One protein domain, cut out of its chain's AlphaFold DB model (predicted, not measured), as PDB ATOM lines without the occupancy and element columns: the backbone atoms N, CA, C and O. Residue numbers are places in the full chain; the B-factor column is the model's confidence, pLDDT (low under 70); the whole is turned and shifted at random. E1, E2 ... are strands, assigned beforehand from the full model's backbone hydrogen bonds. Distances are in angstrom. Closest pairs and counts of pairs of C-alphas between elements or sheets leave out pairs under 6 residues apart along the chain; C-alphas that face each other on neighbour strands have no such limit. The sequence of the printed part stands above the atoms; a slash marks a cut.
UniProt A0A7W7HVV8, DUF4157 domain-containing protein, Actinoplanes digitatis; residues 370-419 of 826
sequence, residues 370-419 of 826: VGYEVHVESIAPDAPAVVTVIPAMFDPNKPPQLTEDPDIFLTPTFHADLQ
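AT A GLANCE: This is residues 370 to 419 of the 826 residues of the protein "DUF4157 domain-containing protein" of Actinoplanes digitatis (UniProt A0A7W7HVV8). There is little regular structure here: a long two-stranded hairpin, E1 and E2, with a longer unnamed stretch, residues 394 to 419, that loops round past the open end of the hairpin, crosses beside E1 near residues 400 to 402, then folds back on itself and ends near Val 370. The printed part has 50 residues, 16 of them in two named strands, with no named helix; the class is all strand. The sheet, E1 - E2, is antiparallel. The whole is loose, with a radius of gyration of the C-alphas of 12.2 A, and only just flat, spanning 37 by 25 by 11 A.

HOW THE PARTS SIT: E1, residues 370 to 377, and E2, residues 386 to 393, form a hairpin of antiparallel neighbours, their directions 153 degrees apart. C-alphas 372 and 392 face each other at 4.4 A. N 375 and O 388 are within hydrogen-bond range at 2.8 A, as are N 392 and O 371 at 2.8 A.

IN THESE COORDINATES: E1 begins at C-alpha 370 (47.859, -44.278, -34.645) and is 22.5 A long. E2 is 21.1 A long and ends at C-alpha 393 (47.544, -50.124, -34.696).

THE WHOLE: The C-alphas farthest apart, of Asp 382 and Gln 419, are 38.2 A apart. The printed part has no cut, and the link from E1 to E2 is short. Mean pLDDT of the printed part is 75.7; residues 378 to 381, 383 to 384 and 405 to 415 are under 70.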
ATOM      1  N   VAL A 370      47.127 -45.419 -34.045       92.25
ATOM      2  CA  VAL A 370      47.859 -44.278 -34.645       92.25
ATOM      3  C   VAL A 370      47.197 -43.710 -35.898       92.25
ATOM      4  O   VAL A 370      47.692 -42.756 -36.495       92.25
ATOM      5  N   GLY A 371      46.083 -44.304 -36.309       90.19
ATOM      6  CA  GLY A 371      45.312 -43.881 -37.464       90.19
ATOM      7  C   GLY A 371      44.210 -44.880 -37.773       90.19
ATOM      8  O   GLY A 371      43.760 -45.606 -36.886       90.19
ATOM      9  N   TYR A 372      43.821 -44.958 -39.041       88.00
ATOM     10  CA  TYR A 372      42.816 -45.893 -39.531       88.00
ATOM     11  C   TYR A 372      43.265 -46.601 -40.814       88.00
ATOM     12  O   TYR A 372      44.010 -46.042 -41.627       88.00
ATOM     13  N   GLU A 373      42.793 -47.834 -40.997       87.06
ATOM     14  CA  GLU A 373      42.889 -48.581 -42.253       87.06
ATOM     15  C   GLU A 373      41.508 -48.720 -42.894       87.06
ATOM     16  O   GLU A 373      40.519 -49.051 -42.228       87.06
ATOM     17  N   VAL A 374      41.452 -48.502 -44.209       83.50
ATOM     18  CA  VAL A 374      40.238 -48.639 -45.010       83.50
ATOM     19  C   VAL A 374      40.219 -50.024 -45.646       83.50
ATOM     20  O   VAL A 374      41.064 -50.362 -46.474       83.50
ATOM     21  N   HIS A 375      39.226 -50.821 -45.270       81.62
ATOM     22  CA  HIS A 375      38.972 -52.139 -45.836       81.62
ATOM     23  C   HIS A 375      37.784 -52.053 -46.784       81.62
ATOM     24  O   HIS A 375      36.720 -51.564 -46.407       81.62
ATOM     25  N   VAL A 376      37.960 -52.523 -48.015       79.44
ATOM     26  CA  VAL A 376      36.899 -52.561 -49.025       79.44
ATOM     27  C   VAL A 376      36.592 -54.023 -49.314       79.44
ATOM     28  O   VAL A 376      37.365 -54.700 -49.986       79.44
ATOM     29  N   GLU A 377      35.469 -54.514 -48.796       74.69
ATOM     30  CA  GLU A 377      35.011 -55.881 -49.045       74.69
ATOM     31  C   GLU A 377      33.826 -55.880 -50.012       74.69
ATOM     32  O   GLU A 377      32.817 -55.202 -49.808       74.69
ATOM     33  N   SER A 378      33.936 -56.672 -51.079       66.94
ATOM     34  CA  SER A 378      32.814 -56.981 -51.961       66.94
ATOM     35  C   SER A 378      32.184 -58.293 -51.502       66.94
ATOM     36  O   SER A 378      32.815 -59.346 -51.544       66.94
ATOM     37  N   ILE A 379      30.937 -58.232 -51.035       63.50
ATOM     38  CA  ILE A 379      30.221 -59.406 -50.509       63.50
ATOM     39  C   ILE A 379      29.748 -60.322 -51.663       63.50
ATOM     40  O   ILE A 379      29.467 -61.502 -51.459       63.50
ATOM     41  N   ALA A 380      29.672 -59.788 -52.887       66.12
ATOM     42  CA  ALA A 380      29.400 -60.507 -54.131       66.12
ATOM     43  C   ALA A 380      29.827 -59.646 -55.340       66.12
ATOM     44  O   ALA A 380      29.774 -58.422 -55.220       66.12
ATOM     45  N   PRO A 381      30.145 -60.239 -56.512       68.06
ATOM     46  CA  PRO A 381      30.610 -59.511 -57.707       68.06
ATOM     47  C   PRO A 381      29.716 -58.335 -58.136       68.06
ATOM     48  O   PRO A 381      30.208 -57.356 -58.690       68.06
ATOM     49  N   ASP A 382      28.421 -58.417 -57.820       72.19
ATOM     50  CA  ASP A 382      27.396 -57.451 -58.227       72.19
ATOM     51  C   ASP A 382      26.877 -56.595 -57.050       72.19
ATOM     52  O   ASP A 382      25.967 -55.779 -57.218       72.19
ATOM     53  N   ALA A 383      27.405 -56.798 -55.837       66.69
ATOM     54  CA  ALA A 383      26.983 -56.082 -54.637       66.69
ATOM     55  C   ALA A 383      27.820 -54.808 -54.419       66.69
ATOM     56  O   ALA A 383      29.025 -54.806 -54.689       66.69
ATOM     57  N   PRO A 384      27.220 -53.724 -53.885       68.44
ATOM     58  CA  PRO A 384      27.976 -52.540 -53.495       68.44
ATOM     59  C   PRO A 384      29.029 -52.917 -52.446       68.44
ATOM     60  O   PRO A 384      28.723 -53.611 -51.474       68.44
ATOM     61  N   ALA A 385      30.269 -52.471 -52.659       71.06
ATOM     62  CA  ALA A 385      31.364 -52.737 -51.738       71.06
ATOM     63  C   ALA A 385      31.080 -52.100 -50.371       71.06
ATOM     64  O   ALA A 385      30.686 -50.933 -50.287       71.06
ATOM     65  N   VAL A 386      31.291 -52.869 -49.306       71.44
ATOM     66  CA  VAL A 386      31.239 -52.357 -47.942       71.44
ATOM     67  C   VAL A 386      32.613 -51.820 -47.597       71.44
ATOM     68  O   VAL A 386      33.610 -52.542 -47.621       71.44
ATOM     69  N   VAL A 387      32.653 -50.533 -47.280       74.25
ATOM     70  CA  VAL A 387      33.842 -49.881 -46.747       74.25
ATOM     71  C   VAL A 387      33.785 -50.003 -45.228       74.25
ATOM     72  O   VAL A 387      32.793 -49.615 -44.616       74.25
ATOM     73  N   THR A 388      34.820 -50.557 -44.611       76.56
ATOM     74  CA  THR A 388      34.964 -50.600 -43.152       76.56
ATOM     75  C   THR A 388      36.218 -49.840 -42.766       76.56
ATOM     76  O   THR A 388      37.287 -50.064 -43.332       76.56
ATOM     77  N   VAL A 389      36.084 -48.941 -41.796       80.44
ATOM     78  CA  VAL A 389      37.199 -48.186 -41.231       80.44
ATOM     79  C   VAL A 389      37.477 -48.737 -39.842       80.44
ATOM     80  O   VAL A 389      36.614 -48.678 -38.963       80.44
ATOM     81  N   ILE A 390      38.674 -49.282 -39.647       84.38
ATOM     82  CA  ILE A 390      39.112 -49.813 -38.352       84.38
ATOM     83  C   ILE A 390      40.356 -49.067 -37.864       84.38
ATOM     84  O   ILE A 390      41.166 -48.647 -38.697       84.38
ATOM     85  N   PRO A 391      40.531 -48.892 -36.540       87.94
ATOM     86  CA  PRO A 391      41.754 -48.340 -35.981       87.94
ATOM     87  C   PRO A 391      42.981 -49.107 -36.471       87.94
ATOM     88  O   PRO A 391      43.084 -50.322 -36.294       87.94
ATOM     89  N   ALA A 392      43.911 -48.377 -37.073       89.81
ATOM     90  CA  ALA A 392      45.226 -48.868 -37.429       89.81
ATOM     91  C   ALA A 392      46.100 -48.839 -36.176       89.81
ATOM     92  O   ALA A 392      46.379 -47.771 -35.618       89.81
ATOM     93  N   MET A 393      46.527 -50.017 -35.734       90.69
ATOM     94  CA  MET A 393      47.544 -50.124 -34.696       90.69
ATOM     95  C   MET A 393      48.906 -49.739 -35.270       90.69
ATOM     96  O   MET A 393      49.155 -49.893 -36.464       90.69
ATOM     97  N   PHE A 394      49.787 -49.228 -34.418       89.69
ATOM     98  CA  PHE A 394      51.131 -48.846 -34.817       89.69
ATOM     99  C   PHE A 394      51.909 -50.028 -35.413       89.69
ATOM    100  O   PHE A 394      52.171 -51.026 -34.737       89.69
ATOM    101  N   ASP A 395      52.340 -49.860 -36.662       85.12
ATOM    102  CA  ASP A 395      53.302 -50.716 -37.347       85.12
ATOM    103  C   ASP A 395      54.540 -49.871 -37.692       85.12
ATOM    104  O   ASP A 395      54.417 -48.907 -38.446       85.12
ATOM    105  N   PRO A 396      55.739 -50.187 -37.169       80.62
ATOM    106  CA  PRO A 396      56.938 -49.380 -37.410       80.62
ATOM    107  C   PRO A 396      57.357 -49.304 -38.887       80.62
ATOM    108  O   PRO A 396      58.088 -48.383 -39.258       80.62
ATOM    109  N   ASN A 397      56.905 -50.247 -39.719       79.19
ATOM    110  CA  ASN A 397      57.284 -50.354 -41.128       79.19
ATOM    111  C   ASN A 397      56.192 -49.862 -42.083       79.19
ATOM    112  O   ASN A 397      56.456 -49.702 -43.274       79.19
ATOM    113  N   LYS A 398      54.974 -49.616 -41.584       82.81
ATOM    114  CA  LYS A 398      53.823 -49.262 -42.413       82.81
ATOM    115  C   LYS A 398      53.019 -48.129 -41.760       82.81
ATOM    116  O   LYS A 398      52.320 -48.370 -40.776       82.81
ATOM    117  N   PRO A 399      53.065 -46.898 -42.304       86.62
ATOM    118  CA  PRO A 399      52.221 -45.822 -41.803       86.62
ATOM    119  C   PRO A 399      50.733 -46.140 -42.029       86.62
ATOM    120  O   PRO A 399      50.389 -46.833 -42.994       86.62
ATOM    121  N   PRO A 400      49.833 -45.621 -41.173       89.69
ATOM    122  CA  PRO A 400      48.399 -45.789 -41.366       89.69
ATOM    123  C   PRO A 400      47.941 -45.092 -42.654       89.69
ATOM    124  O   PRO A 400      48.529 -44.096 -43.079       89.69
ATOM    125  N   GLN A 401      46.863 -45.589 -43.265       88.06
ATOM    126  CA  GLN A 401      46.309 -44.984 -44.484       88.06
ATOM    127  C   GLN A 401      45.683 -43.614 -44.206       88.06
ATOM    128  O   GLN A 401      45.730 -42.723 -45.052       88.06
ATOM    129  N   LEU A 402      45.097 -43.453 -43.019       84.62
ATOM    130  CA  LEU A 402      44.475 -42.220 -42.556       84.62
ATOM    131  C   LEU A 402      45.014 -41.872 -41.171       84.62
ATOM    132  O   LEU A 402      45.075 -42.734 -40.299       84.62
ATOM    133  N   THR A 403      45.383 -40.612 -40.958       83.50
ATOM    134  CA  THR A 403      45.910 -40.109 -39.675       83.50
ATOM    135  C   THR A 403      44.861 -39.397 -38.828       83.50
ATOM    136  O   THR A 403      45.126 -39.044 -37.684       83.50
ATOM    137  N   GLU A 404      43.682 -39.161 -39.396       77.31
ATOM    138  CA  GLU A 404      42.564 -38.476 -38.759       77.31
ATOM    139  C   GLU A 404      41.297 -39.311 -38.928       77.31
ATOM    140  O   GLU A 404      41.214 -40.162 -39.819       77.31
ATOM    141  N   ASP A 405      40.328 -39.071 -38.049       69.25
ATOM    142  CA  ASP A 405      39.023 -39.717 -38.111       69.25
ATOM    143  C   ASP A 405      38.329 -39.352 -39.425       69.25
ATOM    144  O   ASP A 405      38.118 -38.163 -39.692       69.25
ATOM    145  N   PRO A 406      38.025 -40.330 -40.291       67.06
ATOM    146  CA  PRO A 406      37.396 -40.000 -41.543       67.06
ATOM    147  C   PRO A 406      35.929 -39.648 -41.293       67.06
ATOM    148  O   PRO A 406      35.160 -40.423 -40.728       67.06
ATOM    149  N   ASP A 407      35.538 -38.469 -41.771       60.84
ATOM    150  CA  ASP A 407      34.202 -37.880 -41.639       60.84
ATOM    151  C   ASP A 407      33.181 -38.607 -42.559       60.84
ATOM    152  O   ASP A 407      32.595 -38.029 -43.478       60.84
ATOM    153  N   ILE A 408      33.021 -39.930 -42.396       58.09
ATOM    154  CA  ILE A 408      32.183 -40.780 -43.259       58.09
ATOM    155  C   ILE A 408      30.891 -41.189 -42.540       58.09
ATOM    156  O   ILE A 408      30.878 -42.031 -41.649       58.09
ATOM    157  N   PHE A 409      29.762 -40.640 -42.992       51.53
ATOM    158  CA  PHE A 409      28.419 -40.855 -42.427       51.53
ATOM    159  C   PHE A 409      27.784 -42.241 -42.701       51.53
ATOM    160  O   PHE A 409      26.606 -42.435 -42.395       51.53
ATOM    161  N   LEU A 410      28.495 -43.197 -43.313       51.00
ATOM    162  CA  LEU A 410      27.879 -44.402 -43.906       51.00
ATOM    163  C   LEU A 410      28.490 -45.746 -43.474       51.00
ATOM    164  O   LEU A 410      28.069 -46.785 -43.980       51.00
ATOM    165  N   THR A 411      29.434 -45.762 -42.534       52.91
ATOM    166  CA  THR A 411      30.143 -46.981 -42.111       52.91
ATOM    167  C   THR A 411      30.219 -47.057 -40.584       52.91
ATOM    168  O   THR A 411      30.292 -46.009 -39.945       52.91
ATOM    169  N   PRO A 412      30.191 -48.246 -39.950       54.72
ATOM    170  CA  PRO A 412      30.487 -48.357 -38.526       54.72
ATOM    171  C   PRO A 412      31.950 -47.960 -38.288       54.72
ATOM    172  O   PRO A 412      32.859 -48.751 -38.517       54.72
ATOM    173  N   THR A 413      32.168 -46.716 -37.868       55.75
ATOM    174  CA  THR A 413      33.489 -46.196 -37.505       55.75
ATOM    175  C   THR A 413      33.740 -46.479 -36.028       55.75
ATOM    176  O   THR A 413      32.966 -46.072 -35.159       55.75
ATOM    177  N   PHE A 414      34.812 -47.210 -35.728       61.75
ATOM    178  CA  PHE A 414      35.244 -47.449 -34.353       61.75
ATOM    179  C   PHE A 414      36.200 -46.336 -33.933       61.75
ATOM    180  O   PHE A 414      37.369 -46.371 -34.297       61.75
ATOM    181  N   HIS A 415      35.713 -45.355 -33.175       68.75
ATOM    182  CA  HIS A 415      36.547 -44.258 -32.681       68.75
ATOM    183  C   HIS A 415      37.607 -44.759 -31.686       68.75
ATOM    184  O   HIS A 415      37.301 -45.556 -30.792       68.75
ATOM    185  N   ALA A 416      38.837 -44.259 -31.819       73.38
ATOM    186  CA  ALA A 416      39.944 -44.533 -30.908       73.38
ATOM    187  C   ALA A 416      40.710 -43.247 -30.560       73.38
ATOM    188  O   ALA A 416      40.803 -42.331 -31.376       73.38
ATOM    189  N   ASP A 417      41.299 -43.201 -29.364       81.06
ATOM    190  CA  ASP A 417      42.225 -42.133 -28.978       81.06
ATOM    191  C   ASP A 417      43.547 -42.309 -29.740       81.06
ATOM    192  O   ASP A 417      44.386 -43.136 -29.373       81.06
ATOM    193  N   LEU A 418      43.717 -41.553 -30.827       86.31
ATOM    194  CA  LEU A 418      44.882 -41.667 -31.700       86.31
ATOM    195  C   LEU A 418      46.125 -41.012 -31.095       86.31
ATOM    196  O   LEU A 418      46.080 -39.879 -30.611       86.31
ATOM    197  N   GLN A 419      47.258 -41.703 -31.203       88.94
ATOM    198  CA  GLN A 419      48.579 -41.130 -30.952       88.94
ATOM    199  C   GLN A 419      49.299 -40.797 -32.268       88.94
ATOM    200  O   GLN A 419      49.089 -41.465 -33.281       88.94
TER     201      GLN A 419